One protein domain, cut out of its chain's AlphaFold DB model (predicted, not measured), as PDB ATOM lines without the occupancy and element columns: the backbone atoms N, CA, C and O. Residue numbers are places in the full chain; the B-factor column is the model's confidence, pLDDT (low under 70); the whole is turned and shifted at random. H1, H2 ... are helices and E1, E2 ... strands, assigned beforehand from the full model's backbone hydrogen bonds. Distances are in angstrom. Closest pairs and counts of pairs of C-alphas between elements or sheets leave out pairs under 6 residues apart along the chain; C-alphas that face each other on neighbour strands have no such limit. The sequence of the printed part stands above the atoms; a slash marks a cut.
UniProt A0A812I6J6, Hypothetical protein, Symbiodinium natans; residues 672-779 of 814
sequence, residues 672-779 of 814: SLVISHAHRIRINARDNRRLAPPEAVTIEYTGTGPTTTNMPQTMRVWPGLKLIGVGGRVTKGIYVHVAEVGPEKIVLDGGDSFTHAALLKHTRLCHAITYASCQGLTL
ATOM      1  N   SER A 672     -22.969  53.455  -5.378       95.19
ATOM      2  CA  SER A 672     -24.367  53.541  -5.813       95.19
ATOM      3  C   SER A 672     -25.080  52.196  -5.643       95.19
ATOM      4  O   SER A 672     -24.638  51.174  -6.179       95.19
ATOM      5  N   LEU A 673     -26.202  52.187  -4.931       95.00
ATOM      6  CA  LEU A 673     -27.096  51.038  -4.824       95.00
ATOM      7  C   LEU A 673     -28.128  51.072  -5.943       95.00
ATOM      8  O   LEU A 673     -28.878  52.032  -6.080       95.00
ATOM      9  N   VAL A 674     -28.160  50.011  -6.740       93.19
ATOM     10  CA  VAL A 674     -29.056  49.868  -7.897       93.19
ATOM     11  C   VAL A 674     -29.824  48.554  -7.821       93.19
ATOM     12  O   VAL A 674     -29.406  47.609  -7.149       93.19
ATOM     13  N   ILE A 675     -30.940  48.448  -8.530       89.12
ATOM     14  CA  ILE A 675     -31.669  47.179  -8.648       89.12
ATOM     15  C   ILE A 675     -31.021  46.312  -9.730       89.12
ATOM     16  O   ILE A 675     -30.675  45.154  -9.487       89.12
ATOM     17  N   SER A 676     -30.809  46.864 -10.929       86.25
ATOM     18  CA  SER A 676     -30.393  46.062 -12.084       86.25
ATOM     19  C   SER A 676     -28.880  45.943 -12.265       86.25
ATOM     20  O   SER A 676     -28.113  46.899 -12.118       86.25
ATOM     21  N   HIS A 677     -28.436  44.762 -12.707       81.31
ATOM     22  CA  HIS A 677     -27.039  44.544 -13.092       81.31
ATOM     23  C   HIS A 677     -26.611  45.404 -14.285       81.31
ATOM     24  O   HIS A 677     -25.463  45.845 -14.326       81.31
ATOM     25  N   ALA A 678     -27.522  45.697 -15.217       82.69
ATOM     26  CA  ALA A 678     -27.251  46.584 -16.344       82.69
ATOM     27  C   ALA A 678     -26.937  48.014 -15.872       82.69
ATOM     28  O   ALA A 678     -25.967  48.623 -16.324       82.69
ATOM     29  N   HIS A 679     -27.713  48.551 -14.923       88.06
ATOM     30  CA  HIS A 679     -27.421  49.855 -14.330       88.06
ATOM     31  C   HIS A 679     -26.102  49.838 -13.548       88.06
ATOM     32  O   HIS A 679     -25.263  50.718 -13.743       88.06
ATOM     33  N   ARG A 680     -25.861  48.772 -12.776       90.62
ATOM     34  CA  ARG A 680     -24.599  48.556 -12.054       90.62
ATOM     35  C   ARG A 680     -23.383  48.619 -12.981       90.62
ATOM     36  O   ARG A 680     -22.424  49.324 -12.687       90.62
ATOM     37  N   ILE A 681     -23.420  47.891 -14.102       87.12
ATOM     38  CA  ILE A 681     -22.321  47.848 -15.080       87.12
ATOM     39  C   ILE A 681     -22.083  49.238 -15.682       87.12
ATOM     40  O   ILE A 681     -20.933  49.673 -15.765       87.12
ATOM     41  N   ARG A 682     -23.158  49.962 -16.037       89.81
ATOM     42  CA  ARG A 682     -23.075  51.333 -16.573       89.81
ATOM     43  C   ARG A 682     -22.401  52.298 -15.596       89.81
ATOM     44  O   ARG A 682     -21.478  53.001 -16.006       89.81
ATOM     45  N   ILE A 683     -22.820  52.311 -14.326       92.88
ATOM     46  CA  ILE A 683     -22.218  53.173 -13.293       92.88
ATOM     47  C   ILE A 683     -20.756  52.788 -13.062       92.88
ATOM     48  O   ILE A 683     -19.882  53.645 -13.165       92.88
ATOM     49  N   ASN A 684     -20.469  51.498 -12.862       93.12
ATOM     50  CA  ASN A 684     -19.099  51.026 -12.666       93.12
ATOM     51  C   ASN A 684     -18.181  51.423 -13.830       93.12
ATOM     52  O   ASN A 684     -17.070  51.876 -13.591       93.12
ATOM     53  N   ALA A 685     -18.629  51.295 -15.083       91.81
ATOM     54  CA  ALA A 685     -17.832  51.671 -16.253       91.81
ATOM     55  C   ALA A 685     -17.653  53.193 -16.405       91.81
ATOM     56  O   ALA A 685     -16.630  53.653 -16.916       91.81
ATOM     57  N   ARG A 686     -18.651  53.989 -16.005       94.12
ATOM     58  CA  ARG A 686     -18.558  55.455 -15.976       94.12
ATOM     59  C   ARG A 686     -17.542  55.903 -14.926       94.12
ATOM     60  O   ARG A 686     -16.601  56.614 -15.267       94.12
ATOM     61  N   ASP A 687     -17.704  55.445 -13.689       93.12
ATOM     62  CA  ASP A 687     -16.932  55.945 -12.550       93.12
ATOM     63  C   ASP A 687     -15.504  55.402 -12.550       93.12
ATOM     64  O   ASP A 687     -14.571  56.161 -12.309       93.12
ATOM     65  N   ASN A 688     -15.300  54.151 -12.972       94.56
ATOM     66  CA  ASN A 688     -13.960  53.602 -13.162       94.56
ATOM     67  C   ASN A 688     -13.164  54.367 -14.231       94.56
ATOM     68  O   ASN A 688     -11.973  54.588 -14.057       94.56
ATOM     69  N   ARG A 689     -13.805  54.825 -15.319       93.31
ATOM     70  CA  ARG A 689     -13.136  55.673 -16.323       93.31
ATOM     71  C   ARG A 689     -12.862  57.082 -15.813       93.31
ATOM     72  O   ARG A 689     -11.820  57.629 -16.151       93.31
ATOM     73  N   ARG A 690     -13.795  57.651 -15.046       93.31
ATOM     74  CA  ARG A 690     -13.687  59.002 -14.481       93.31
ATOM     75  C   ARG A 690     -12.575  59.105 -13.435       93.31
ATOM     76  O   ARG A 690     -11.880  60.109 -13.412       93.31
ATOM     77  N   LEU A 691     -12.450  58.096 -12.574       92.62
ATOM     78  CA  LEU A 691     -11.511  58.082 -11.448       92.62
ATOM     79  C   LEU A 691     -10.136  57.509 -11.810       92.62
ATOM     80  O   LEU A 691      -9.198  57.673 -11.036       92.62
ATOM     81  N   ALA A 692     -10.010  56.828 -12.953       93.56
ATOM     82  CA  ALA A 692      -8.747  56.240 -13.374       93.56
ATOM     83  C   ALA A 692      -7.685  57.322 -13.638       93.56
ATOM     84  O   ALA A 692      -7.917  58.189 -14.488       93.56
ATOM     85  N   PRO A 693      -6.511  57.245 -12.987       93.50
ATOM     86  CA  PRO A 693      -5.392  58.116 -13.308       93.50
ATOM     87  C   PRO A 693      -4.745  57.725 -14.656       93.50
ATOM     88  O   PRO A 693      -5.028  56.642 -15.185       93.50
ATOM     89  N   PRO A 694      -3.892  58.585 -15.243       88.62
ATOM     90  CA  PRO A 694      -3.253  58.329 -16.540       88.62
ATOM     91  C   PRO A 694      -2.460  57.013 -16.617       88.62
ATOM     92  O   PRO A 694      -2.417  56.385 -17.672       88.62
ATOM     93  N   GLU A 695      -1.866  56.583 -15.506       88.69
ATOM     94  CA  GLU A 695      -1.065  55.363 -15.362       88.69
ATOM     95  C   GLU A 695      -1.887  54.081 -15.143       88.69
ATOM     96  O   GLU A 695      -1.321  52.998 -14.988       88.69
ATOM     97  N   ALA A 696      -3.220  54.172 -15.116       91.06
ATOM     98  CA  ALA A 696      -4.070  53.015 -14.873       91.06
ATOM     99  C   ALA A 696      -3.971  51.972 -16.000       91.06
ATOM    100  O   ALA A 696      -4.140  52.269 -17.186       91.06
ATOM    101  N   VAL A 697      -3.806  50.705 -15.619       90.62
ATOM    102  CA  VAL A 697      -3.739  49.580 -16.557       90.62
ATOM    103  C   VAL A 697      -5.148  49.121 -16.910       90.62
ATOM    104  O   VAL A 697      -5.958  48.819 -16.034       90.62
ATOM    105  N   THR A 698      -5.461  49.048 -18.204       91.38
ATOM    106  CA  THR A 698      -6.753  48.523 -18.669       91.38
ATOM    107  C   THR A 698      -6.686  47.008 -18.792       91.38
ATOM    108  O   THR A 698      -5.875  46.472 -19.543       91.38
ATOM    109  N   ILE A 699      -7.576  46.320 -18.081       89.00
ATOM    110  CA  ILE A 699      -7.758  44.877 -18.192       89.00
ATOM    111  C   ILE A 699      -9.018  44.619 -19.008       89.00
ATOM    112  O   ILE A 699     -10.135  44.859 -18.539       89.00
ATOM    113  N   GLU A 700      -8.837  44.122 -20.227       86.38
ATOM    114  CA  GLU A 700      -9.950  43.791 -21.110       86.38
ATOM    115  C   GLU A 700     -10.622  42.478 -20.713       86.38
ATOM    116  O   GLU A 700      -9.976  41.452 -20.488       86.38
ATOM    117  N   TYR A 701     -11.952  42.507 -20.652       81.31
ATOM    118  CA  TYR A 701     -12.753  41.299 -20.539       81.31
ATOM    119  C   TYR A 701     -13.210  40.853 -21.930       81.31
ATOM    120  O   TYR A 701     -14.053  41.492 -22.554       81.31
ATOM    121  N   THR A 702     -12.681  39.723 -22.398       68.88
ATOM    122  CA  THR A 702     -12.933  39.178 -23.744       68.88
ATOM    123  C   THR A 702     -14.197  38.315 -23.845       68.88
ATOM    124  O   THR A 702     -14.449  37.712 -24.883       68.88
ATOM    125  N   GLY A 703     -15.005  38.209 -22.780       63.00
ATOM    126  CA  GLY A 703     -16.261  37.443 -22.795       63.00
ATOM    127  C   GLY A 703     -16.109  35.915 -22.784       63.00
ATOM    128  O   GLY A 703     -17.097  35.207 -22.599       63.00
ATOM    129  N   THR A 704     -14.896  35.378 -22.941       48.50
ATOM    130  CA  THR A 704     -14.650  33.941 -23.094       48.50
ATOM    131  C   THR A 704     -14.270  33.278 -21.765       48.50
ATOM    132  O   THR A 704     -13.154  33.394 -21.264       48.50
ATOM    133  N   GLY A 705     -15.221  32.561 -21.161       50.09
ATOM    134  CA  GLY A 705     -14.965  31.650 -20.038       50.09
ATOM    135  C   GLY A 705     -16.165  31.457 -19.102       50.09
ATOM    136  O   GLY A 705     -17.019  32.343 -19.010       50.09
ATOM    137  N   PRO A 706     -16.242  30.324 -18.372       43.06
ATOM    138  CA  PRO A 706     -17.223  30.146 -17.307       43.06
ATOM    139  C   PRO A 706     -16.940  31.185 -16.218       43.06
ATOM    140  O   PRO A 706     -15.899  31.154 -15.562       43.06
ATOM    141  N   THR A 707     -17.834  32.158 -16.070       47.38
ATOM    142  CA  THR A 707     -17.703  33.215 -15.063       47.38
ATOM    143  C   THR A 707     -18.587  32.904 -13.864       47.38
ATOM    144  O   THR A 707     -19.716  32.441 -14.003       47.38
ATOM    145  N   THR A 708     -18.048  33.141 -12.669       53.88
ATOM    146  CA  THR A 708     -18.778  33.114 -11.395       53.88
ATOM    147  C   THR A 708     -19.840  34.226 -11.343       53.88
ATOM    148  O   THR A 708     -19.869  35.105 -12.209       53.88
ATOM    149  N   THR A 709     -20.724  34.192 -10.332       50.91
ATOM    150  CA  THR A 709     -21.784  35.198 -10.092       50.91
ATOM    151  C   THR A 709     -21.306  36.633 -10.335       50.91
ATOM    152  O   THR A 709     -20.221  36.991  -9.875       50.91
ATOM    153  N   ASN A 710     -22.138  37.454 -10.991       59.78
ATOM    154  CA  ASN A 710     -21.825  38.785 -11.538       59.78
ATOM    155  C   ASN A 710     -20.769  38.780 -12.661       59.78
ATOM    156  O   ASN A 710     -19.587  38.567 -12.399       59.78
ATOM    157  N   MET A 711     -21.157  39.118 -13.898       64.69
ATOM    158  CA  MET A 711     -20.227  39.153 -15.037       64.69
ATOM    159  C   MET A 711     -19.040  40.103 -14.771       64.69
ATOM    160  O   MET A 711     -19.255  41.198 -14.230       64.69
ATOM    161  N   PRO A 712     -17.790  39.691 -15.078       72.81
ATOM    162  CA  PRO A 712     -16.665  40.609 -15.133       72.81
ATOM    163  C   PRO A 712     -16.925  41.673 -16.196       72.81
ATOM    164  O   PRO A 712     -17.663  41.461 -17.153       72.81
ATOM    165  N   GLN A 713     -16.303  42.825 -16.026       82.94
ATOM    166  CA  GLN A 713     -16.331  43.890 -17.014       82.94
ATOM    167  C   GLN A 713     -14.914  44.406 -17.187       82.94
ATOM    168  O   GLN A 713     -14.116  44.320 -16.252       82.94
ATOM    169  N   THR A 714     -14.623  44.949 -18.366       87.81
ATOM    170  CA  THR A 714     -13.382  45.685 -18.593       87.81
ATOM    171  C   THR A 714     -13.238  46.752 -17.514       87.81
ATOM    172  O   THR A 714     -14.180  47.509 -17.252       87.81
ATOM    173  N   MET A 715     -12.077  46.780 -16.864       91.25
ATOM    174  CA  MET A 715     -11.781  47.740 -15.807       91.25
ATOM    175  C   MET A 715     -10.367  48.287 -15.941       91.25
ATOM    176  O   MET A 715      -9.439  47.572 -16.316       91.25
ATOM    177  N   ARG A 716     -10.222  49.569 -15.623       93.56
ATOM    178  CA  ARG A 716      -8.947  50.240 -15.391       93.56
ATOM    179  C   ARG A 716      -8.552  50.014 -13.941       93.56
ATOM    180  O   ARG A 716      -9.389  50.193 -13.058       93.56
ATOM    181  N   VAL A 717      -7.312  49.610 -13.712       93.00
ATOM    182  CA  VAL A 717      -6.793  49.238 -12.396       93.00
ATOM    183  C   VAL A 717      -5.572  50.088 -12.068       93.00
ATOM    184  O   VAL A 717      -4.704  50.280 -12.915       93.00
ATOM    185  N   TRP A 718      -5.522  50.606 -10.843       94.69
ATOM    186  CA  TRP A 718      -4.439  51.443 -10.325       94.69
ATOM    187  C   TRP A 718      -4.243  51.180  -8.821       94.69
ATOM    188  O   TRP A 718      -5.181  50.698  -8.175       94.69
ATOM    189  N   PRO A 719      -3.060  51.480  -8.251       93.94
ATOM    190  CA  PRO A 719      -2.842  51.413  -6.807       93.94
ATOM    191  C   PRO A 719      -3.870  52.247  -6.029       93.94
ATOM    192  O   PRO A 719      -4.130  53.400  -6.363       93.94
ATOM    193  N   GLY A 720      -4.479  51.660  -5.003       91.50
ATOM    194  CA  GLY A 720      -5.551  52.255  -4.203       91.50
ATOM    195  C   GLY A 720      -6.973  51.998  -4.719       91.50
ATOM    196  O   GLY A 720      -7.929  52.322  -4.015       91.50
ATOM    197  N   LEU A 721      -7.161  51.387  -5.900       93.38
ATOM    198  CA  LEU A 721      -8.501  51.020  -6.374       93.38
ATOM    199  C   LEU A 721      -9.149  49.995  -5.432       93.38
ATOM    200  O   LEU A 721      -8.621  48.901  -5.225       93.38
ATOM    201  N   LYS A 722     -10.338  50.333  -4.927       93.00
ATOM    202  CA  LYS A 722     -11.182  49.438  -4.133       93.00
ATOM    203  C   LYS A 722     -11.954  48.470  -5.033       93.00
ATOM    204  O   LYS A 722     -12.615  48.874  -5.994       93.00
ATOM    205  N   LEU A 723     -11.886  47.186  -4.701       91.56
ATOM    206  CA  LEU A 723     -12.563  46.089  -5.388       91.56
ATOM    207  C   LEU A 723     -13.355  45.241  -4.387       91.56
ATOM    208  O   LEU A 723     -13.118  45.287  -3.180       91.56
ATOM    209  N   ILE A 724     -14.293  44.441  -4.893       88.56
ATOM    210  CA  ILE A 724     -15.048  43.463  -4.102       88.56
ATOM    211  C   ILE A 724     -14.820  42.043  -4.620       88.56
ATOM    212  O   ILE A 724     -14.855  41.789  -5.828       88.56
ATOM    213  N   GLY A 725     -14.595  41.104  -3.706       86.81
ATOM    214  CA  GLY A 725     -14.410  39.694  -4.019       86.81
ATOM    215  C   GLY A 725     -15.689  39.016  -4.512       86.81
ATOM    216  O   GLY A 725     -16.796  39.303  -4.045       86.81
ATOM    217  N   VAL A 726     -15.542  38.065  -5.438       77.81
ATOM    218  CA  VAL A 726     -16.649  37.242  -5.974       77.81
ATOM    219  C   VAL A 726     -16.489  35.741  -5.720       77.81
ATOM    220  O   VAL A 726     -17.334  34.960  -6.161       77.81
ATOM    221  N   GLY A 727     -15.452  35.332  -4.984       74.81
ATOM    222  CA  GLY A 727     -15.153  33.938  -4.657       74.81
ATOM    223  C   GLY A 727     -13.854  33.419  -5.290       74.81
ATOM    224  O   GLY A 727     -13.228  34.052  -6.145       74.81
ATOM    225  N   GLY A 728     -13.439  32.223  -4.867       78.00
ATOM    226  CA  GLY A 728     -12.136  31.648  -5.210       78.00
ATOM    227  C   GLY A 728     -11.057  32.140  -4.249       78.00
ATOM    228  O   GLY A 728     -11.225  31.980  -3.045       78.00
ATOM    229  N   ARG A 729      -9.969  32.732  -4.766       80.94
ATOM    230  CA  ARG A 729      -8.877  33.263  -3.929       80.94
ATOM    231  C   ARG A 729      -9.282  34.494  -3.118       80.94
ATOM    232  O   ARG A 729      -8.850  34.623  -1.987       80.94
ATOM    233  N   VAL A 730     -10.160  35.341  -3.661       83.00
ATOM    234  CA  VAL A 730     -10.739  36.470  -2.920       83.00
ATOM    235  C   VAL A 730     -12.163  36.118  -2.511       83.00
ATOM    236  O   VAL A 730     -13.021  35.845  -3.357       83.00
ATOM    237  N   THR A 731     -12.418  36.106  -1.207       81.25
ATOM    238  CA  THR A 731     -13.702  35.703  -0.631       81.25
ATOM    239  C   THR A 731     -14.855  36.598  -1.104       81.25
ATOM    240  O   THR A 731     -14.722  37.814  -1.228       81.25
ATOM    241  N   LYS A 732     -16.018  35.994  -1.384       79.75
ATOM    242  CA  LYS A 732     -17.188  36.707  -1.917       79.75
ATOM    243  C   LYS A 732     -17.718  37.746  -0.920       79.75
ATOM    244  O   LYS A 732     -18.017  37.397   0.218       79.75
ATOM    245  N   GLY A 733     -17.908  38.981  -1.387       78.31
ATOM    246  CA  GLY A 733     -18.470  40.084  -0.598       78.31
ATOM    247  C   GLY A 733     -17.455  40.848   0.258       78.31
ATOM    248  O   GLY A 733     -17.859  41.745   0.986       78.31
ATOM    249  N   ILE A 734     -16.165  40.512   0.173       84.00
ATOM    250  CA  ILE A 734     -15.101  41.169   0.942       84.00
ATOM    251  C   ILE A 734     -14.443  42.260   0.102       84.00
ATOM    252  O   ILE A 734     -14.154  42.038  -1.077       84.00
ATOM    253  N   TYR A 735     -14.227  43.432   0.699       88.12
ATOM    254  CA  TYR A 735     -13.525  44.542   0.058       88.12
ATOM    255  C   TYR A 735     -12.011  44.358   0.152       88.12
ATOM    256  O   TYR A 735     -11.502  43.970   1.198       88.12
ATOM    257  N   VAL A 736     -11.317  44.649  -0.943       90.12
ATOM    258  CA  VAL A 736      -9.855  44.577  -1.072       90.12
ATOM    259  C   VAL A 736      -9.358  45.783  -1.860       90.12
ATOM    260  O   VAL A 736     -10.083  46.295  -2.721       90.12
ATOM    261  N   HIS A 737      -8.131  46.218  -1.600       94.00
ATOM    262  CA  HIS A 737      -7.491  47.303  -2.341       94.00
ATOM    263  C   HIS A 737      -6.346  46.779  -3.194       94.00
ATOM    264  O   HIS A 737      -5.650  45.826  -2.845       94.00
ATOM    265  N   VAL A 738      -6.141  47.422  -4.334       94.00
ATOM    266  CA  VAL A 738      -4.975  47.169  -5.175       94.00
ATOM    267  C   VAL A 738      -3.767  47.843  -4.536       94.00
ATOM    268  O   VAL A 738      -3.744  49.063  -4.417       94.00
ATOM    269  N   ALA A 739      -2.774  47.064  -4.123       93.88
ATOM    270  CA  ALA A 739      -1.542  47.589  -3.545       93.88
ATOM    271  C   ALA A 739      -0.558  48.006  -4.643       93.88
ATOM    272  O   ALA A 739      -0.068  49.132  -4.649       93.88
ATOM    273  N   GLU A 740      -0.319  47.118  -5.611       91.69
ATOM    274  CA  GLU A 740       0.655  47.337  -6.681       91.69
ATOM    275  C   GLU A 740       0.115  46.861  -8.030       91.69
ATOM    276  O   GLU A 740      -0.562  45.833  -8.133       91.69
ATOM    277  N   VAL A 741       0.457  47.604  -9.085       91.06
ATOM    278  CA  VAL A 741       0.141  47.262 -10.473       91.06
ATOM    279  C   VAL A 741       1.450  47.142 -11.243       91.06
ATOM    280  O   VAL A 741       2.105  48.139 -11.533       91.06
ATOM    281  N   GLY A 742       1.843  45.907 -11.543       86.12
ATOM    282  CA  GLY A 742       2.995  45.591 -12.380       86.12
ATOM    283  C   GLY A 742       2.601  45.310 -13.837       86.12
ATOM    284  O   GLY A 742       1.417  45.243 -14.163       86.12
ATOM    285  N   PRO A 743       3.587  45.090 -14.725       80.50
ATOM    286  CA  PRO A 743       3.342  44.867 -16.154       80.50
ATOM    287  C   PRO A 743       2.579  43.566 -16.463       80.50
ATOM    288  O   PRO A 743       1.844  43.510 -17.446       80.50
ATOM    289  N   GLU A 744       2.720  42.529 -15.630       84.25
ATOM    290  CA  GLU A 744       2.038  41.234 -15.820       84.25
ATOM    291  C   GLU A 744       1.130  40.821 -14.653       84.25
ATOM    292  O   GLU A 744       0.302  39.908 -14.783       84.25
ATOM    293  N   LYS A 745       1.313  41.445 -13.485       91.12
ATOM    294  CA  LYS A 745       0.688  41.026 -12.230       91.12
ATOM    295  C   LYS A 745       0.201  42.213 -11.423       91.12
ATOM    296  O   LYS A 745       0.824  43.267 -11.403       91.12
ATOM    297  N   ILE A 746      -0.886  41.980 -10.703       91.31
ATOM    298  CA  ILE A 746      -1.497  42.916  -9.768       91.31
ATOM    299  C   ILE A 746      -1.460  42.276  -8.387       91.31
ATOM    300  O   ILE A 746      -1.787  41.092  -8.246       91.31
ATOM    301  N   VAL A 747      -1.044  43.049  -7.390       92.00
ATOM    302  CA  VAL A 747      -0.953  42.623  -5.991       92.00
ATOM    303  C   VAL A 747      -2.036  43.340  -5.196       92.00
ATOM    304  O   VAL A 747      -2.200  44.555  -5.317       92.00
ATOM    305  N   LEU A 748      -2.802  42.583  -4.415       92.62
ATOM    306  CA  LEU A 748      -3.792  43.126  -3.487       92.62
ATOM    307  C   LEU A 748      -3.157  43.404  -2.118       92.62
ATOM    308  O   LEU A 748      -2.136  42.814  -1.773       92.62
ATOM    309  N   ASP A 749      -3.791  44.261  -1.325       88.00
ATOM    310  CA  ASP A 749      -3.406  44.592   0.058       88.00
ATOM    311  C   ASP A 749      -3.223  43.367   0.978       88.00
ATOM    312  O   ASP A 749      -2.392  43.394   1.883       88.00
ATOM    313  N   GLY A 750      -3.924  42.262   0.708       79.50
ATOM    314  CA  GLY A 750      -3.745  40.974   1.389       79.50
ATOM    315  C   GLY A 750      -2.506  40.156   0.980       79.50
ATOM    316  O   GLY A 750      -2.337  39.042   1.467       79.50
ATOM    317  N   GLY A 751      -1.661  40.656   0.071       82.81
ATOM    318  CA  GLY A 751      -0.466  39.963  -0.439       82.81
ATOM    319  C   GLY A 751      -0.732  38.977  -1.584       82.81
ATOM    320  O   GLY A 751       0.206  38.443  -2.180       82.81
ATOM    321  N   ASP A 752      -1.998  38.752  -1.943       86.88
ATOM    322  CA  ASP A 752      -2.367  37.911  -3.076       86.88
ATOM    323  C   ASP A 752      -1.969  38.558  -4.411       86.88
ATOM    324  O   ASP A 752      -2.329  39.699  -4.709       86.88
ATOM    325  N   SER A 753      -1.281  37.791  -5.261       90.44
ATOM    326  CA  SER A 753      -0.864  38.219  -6.599       90.44
ATOM    327  C   SER A 753      -1.644  37.498  -7.702       90.44
ATOM    328  O   SER A 753      -1.770  36.265  -7.719       90.44
ATOM    329  N   PHE A 754      -2.143  38.273  -8.664       90.25
ATOM    330  CA  PHE A 754      -2.950  37.801  -9.785       90.25
ATOM    331  C   PHE A 754      -2.369  38.264 -11.115       90.25
ATOM    332  O   PHE A 754      -1.915  39.394 -11.240       90.25
ATOM    333  N   THR A 755      -2.462  37.424 -12.147       89.81
ATOM    334  CA  THR A 755      -2.347  37.916 -13.527       89.81
ATOM    335  C   THR A 755      -3.567  38.774 -13.868       89.81
ATOM    336  O   THR A 755      -4.632  38.606 -13.265       89.81
ATOM    337  N   HIS A 756      -3.453  39.643 -14.874       85.44
ATOM    338  CA  HIS A 756      -4.553  40.526 -15.292       85.44
ATOM    339  C   HIS A 756      -5.867  39.757 -15.542       85.44
ATOM    340  O   HIS A 756      -6.915  40.095 -14.991       85.44
ATOM    341  N   ALA A 757      -5.807  38.643 -16.278       80.69
ATOM    342  CA  ALA A 757      -6.977  37.806 -16.550       80.69
ATOM    343  C   ALA A 757      -7.503  37.058 -15.307       80.69
ATOM    344  O   ALA A 757      -8.703  36.797 -15.200       80.69
ATOM    345  N   ALA A 758      -6.629  36.689 -14.364       84.69
ATOM    346  CA  ALA A 758      -7.038  36.005 -13.138       84.69
ATOM    347  C   ALA A 758      -7.744  36.954 -12.159       84.69
ATOM    348  O   ALA A 758      -8.697  36.534 -11.501       84.69
ATOM    349  N   LEU A 759      -7.340  38.227 -12.101       87.12
ATOM    350  CA  LEU A 759      -7.969  39.226 -11.233       87.12
ATOM    351  C   LEU A 759      -9.471  39.363 -11.537       87.12
ATOM    352  O   LEU A 759     -10.298  39.324 -10.621       87.12
ATOM    353  N   LEU A 760      -9.831  39.398 -12.827       84.44
ATOM    354  CA  LEU A 760     -11.217  39.425 -13.311       84.44
ATOM    355  C   LEU A 760     -12.039  38.188 -12.923       84.44
ATOM    356  O   LEU A 760     -13.266  38.234 -12.975       84.44
ATOM    357  N   LYS A 761     -11.421  37.073 -12.527       80.38
ATOM    358  CA  LYS A 761     -12.157  35.888 -12.048       80.38
ATOM    359  C   LYS A 761     -12.532  35.997 -10.570       80.38
ATOM    360  O   LYS A 761     -13.533  35.409 -10.166       80.38
ATOM    361  N   HIS A 762     -11.766  36.763  -9.795       84.25
ATOM    362  CA  HIS A 762     -11.868  36.807  -8.335       84.25
ATOM    363  C   HIS A 762     -12.407  38.128  -7.778       84.25
ATOM    364  O   HIS A 762     -12.912  38.136  -6.659       84.25
ATOM    365  N   THR A 763     -12.371  39.221  -8.549       88.38
ATOM    366  CA  THR A 763     -12.761  40.562  -8.076       88.38
ATOM    367  C   THR A 763     -13.675  41.308  -9.053       88.38
ATOM    368  O   THR A 763     -13.762  40.973 -10.239       88.38
ATOM    369  N   ARG A 764     -14.393  42.321  -8.560       87.75
ATOM    370  CA  ARG A 764     -15.237  43.236  -9.348       87.75
ATOM    371  C   ARG A 764     -15.084  44.674  -8.859       87.75
ATOM    372  O   ARG A 764     -14.760  44.903  -7.699       87.75
ATOM    373  N   LEU A 765     -15.413  45.621  -9.737       91.56
ATOM    374  CA  LEU A 765     -15.630  47.021  -9.370       91.56
ATOM    375  C   LEU A 765     -16.813  47.154  -8.402       91.56
ATOM    376  O   LEU A 765     -17.806  46.428  -8.528       91.56
ATOM    377  N   CYS A 766     -16.709  48.101  -7.470       90.69
ATOM    378  CA  CYS A 766     -17.703  48.322  -6.422       90.69
ATOM    379  C   CYS A 766     -18.260  49.756  -6.354       90.69
ATOM    380  O   CYS A 766     -18.940  50.070  -5.383       90.69
ATOM    381  N   HIS A 767     -18.038  50.597  -7.375       93.31
ATOM    382  CA  HIS A 767     -18.679  51.924  -7.474       93.31
ATOM    383  C   HIS A 767     -20.210  51.821  -7.527       93.31
ATOM    384  O   HIS A 767     -20.921  52.726  -7.105       93.31
ATOM    385  N   ALA A 768     -20.735  50.702  -8.027       92.69
ATOM    386  CA  ALA A 768     -22.126  50.314  -7.888       92.69
ATOM    387  C   ALA A 768     -22.268  48.839  -7.510       92.69
ATOM    388  O   ALA A 768     -21.586  47.962  -8.062       92.69
ATOM    389  N   ILE A 769     -23.224  48.558  -6.626       90.62
ATOM    390  CA  ILE A 769     -23.609  47.210  -6.192       90.62
ATOM    391  C   ILE A 769     -25.137  47.084  -6.172       90.62
ATOM    392  O   ILE A 769     -25.848  48.085  -6.119       90.62
ATOM    393  N   THR A 770     -25.658  45.856  -6.248       88.62
ATOM    394  CA  THR A 770     -27.114  45.662  -6.201       88.62
ATOM    395  C   THR A 770     -27.639  45.647  -4.768       88.62
ATOM    396  O   THR A 770     -26.934  45.171  -3.876       88.62
ATOM    397  N   TYR A 771     -28.885  46.083  -4.545       89.12
ATOM    398  CA  TYR A 771     -29.532  46.006  -3.222       89.12
ATOM    399  C   TYR A 771     -29.483  44.590  -2.626       89.12
ATOM    400  O   TYR A 771     -29.118  44.419  -1.467       89.12
ATOM    401  N   ALA A 772     -29.736  43.558  -3.435       80.31
ATOM    402  CA  ALA A 772     -29.645  42.165  -2.991       80.31
ATOM    403  C   ALA A 772     -28.221  41.748  -2.568       80.31
ATOM    404  O   ALA A 772     -28.054  40.897  -1.702       80.31
ATOM    405  N   SER A 773     -27.183  42.347  -3.163       80.25
ATOM    406  CA  SER A 773     -25.783  42.022  -2.849       80.25
ATOM    407  C   SER A 773     -25.219  42.834  -1.683       80.25
ATOM    408  O   SER A 773     -24.129  42.515  -1.214       80.25
ATOM    409  N   CYS A 774     -25.905  43.897  -1.245       83.62
ATOM    410  CA  CYS A 774     -25.419  44.766  -0.172       83.62
ATOM    411  C   CYS A 774     -25.846  44.303   1.226       83.62
ATOM    412  O   CYS A 774     -25.297  44.778   2.219       83.62
ATOM    413  N   GLN A 775     -26.803  43.378   1.332       79.12
ATOM    414  CA  GLN A 775     -27.283  42.887   2.621       79.12
ATOM    415  C   GLN A 775     -26.141  42.216   3.403       79.12
ATOM    416  O   GLN A 775     -25.435  41.358   2.880       79.12
ATOM    417  N   GLY A 776     -25.941  42.647   4.650       74.69
ATOM    418  CA  GLY A 776     -24.816  42.232   5.498       74.69
ATOM    419  C   GLY A 776     -23.547  43.089   5.353       74.69
ATOM    420  O   GLY A 776     -22.680  43.028   6.221       74.69
ATOM    421  N   LEU A 777     -23.454  43.950   4.331       81.81
ATOM    422  CA  LEU A 777     -22.328  44.875   4.158       81.81
ATOM    423  C   LEU A 777     -22.545  46.171   4.947       81.81
ATOM    424  O   LEU A 777     -23.679  46.597   5.165       81.81
ATOM    425  N   THR A 778     -21.447  46.814   5.342       81.75
ATOM    426  CA  THR A 778     -21.406  48.241   5.702       81.75
ATOM    427  C   THR A 778     -20.654  48.955   4.585       81.75
ATOM    428  O   THR A 778     -19.598  48.474   4.173       81.75
ATOM    429  N   LEU A 779     -21.204  50.051   4.062       86.19
ATOM    430  CA  LEU A 779     -20.597  50.777   2.949       86.19
ATOM    431  C   LEU A 779     -19.835  51.983   3.481       86.19
ATOM    432  O   LEU A 779     -20.388  52.821   4.187       86.19
TER     433      LEU A 779
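AT A GLANCE: This is residues 672 to 779 of the 814 residues of the protein "Hypothetical protein" of Symbiodinium natans (UniProt A0A812I6J6). A five-strand sheet, E7 E6 E5 E4 E8, curls like part of a barrel, and H2, which runs from edge strand E7 straight into edge strand E8, packs on it. The small hairpin E2 and E3 lies beside E5, E8 and H2, and the long helix H1 packs on E3 and on E9 of a second, tiny pair, E1 and E9, at one end of the domain, with short H3 there too. The printed part has 108 residues, with three named helices and nine named strands in the order E1 H1 E2 E3 E4 E5 E6 E7 H2 E8 E9 H3; the class is mixed, helices and strands. The five-strand sheet is antiparallel throughout, E2 and E3 are antiparallel, and E1 and E9 are parallel. The whole is compact, with a radius of gyration of the C-alphas of 12.9 A and spans of 36 by 30 by 28 A.

HOW THE PARTS SIT: E1, residues 672 to 674, is the parallel neighbour of E9, residues 768 to 770, at 34 degrees, with N 769 and O 672 3.0 A apart, within hydrogen-bond range. H1, residues 677 to 691, comes closest to E9 at the C-alphas of Arg 680 and Ala 768, 5.2 A apart. E2, residues 697 to 699, and E3, residues 715 to 717, form a hairpin; N 717 and O 697 are 2.8 A apart, within hydrogen-bond range. The closest C-alphas of H1 and E3 are those of Asn 688 and Arg 716, 6.4 A apart. E4, residues 722 to 725, E5, residues 735 to 741, E6, residues 745 to 748, and E7, residues 753 to 755, form a meander, each strand the antiparallel neighbour of the one before. Within hydrogen-bond range are N 723 and O 736 of E4 and E5, 2.8 A; N 747 and O 740 of E6 and E5, 2.9 A; and N 746 and O 754 of E6 and E7, 2.8 A. The pairing of E5 is staggered: residues 735 to 737 pair with E4 and residues 738 to 741 with E6. E8, residues 763 to 765, is the antiparallel neighbour of E4, with N 764 and O 724 2.8 A apart, and is an edge strand, as is E7. The sheet is strongly twisted and curled; H2, residues 756 to 762, is on it, and H1 only grazes it with residues 680 to 688. The closest C-alphas of H2 and E2 are those of His 756 and Ile 699, 6.1 A apart. H3, residues 771 to 774, is not on the sheet, and is apart from H1 and H2. Every O i to N i+4 pair of H1 is within hydrogen-bond range; H2 has 0 of 3, but 3 of 4 O i to N i+3 pairs, and H3 is too short for an O i to N i+4 pair.

IN THESE COORDINATES: E1 begins at C-alpha 672, (-24.367, 53.541, -5.813). H1 measures 20.7 A from C-alpha 677 to C-alpha 691, at (-11.511, 58.082, -11.448). E2 and E3, three residues each, follow, then E4, 10.3 A, E5, 17.5 A, and E6, 10.0 A. E7, H2, 10.8 A long, and E8 run on without a residue between them; E9 and then H3, ending at C-alpha 774, (-25.419, 44.766, -0.172), come last.

THE WHOLE: The two C-alphas farthest apart, those of Pro 743 and Gln 775, are 36.0 A apart. The printed part has no cut. The link from E2 to E3, residues 700 to 714, is long, and that from E4 to E5 is short but not tight. The mean pLDDT of the printed part is 84.7; residues 702 to 711 are under 70.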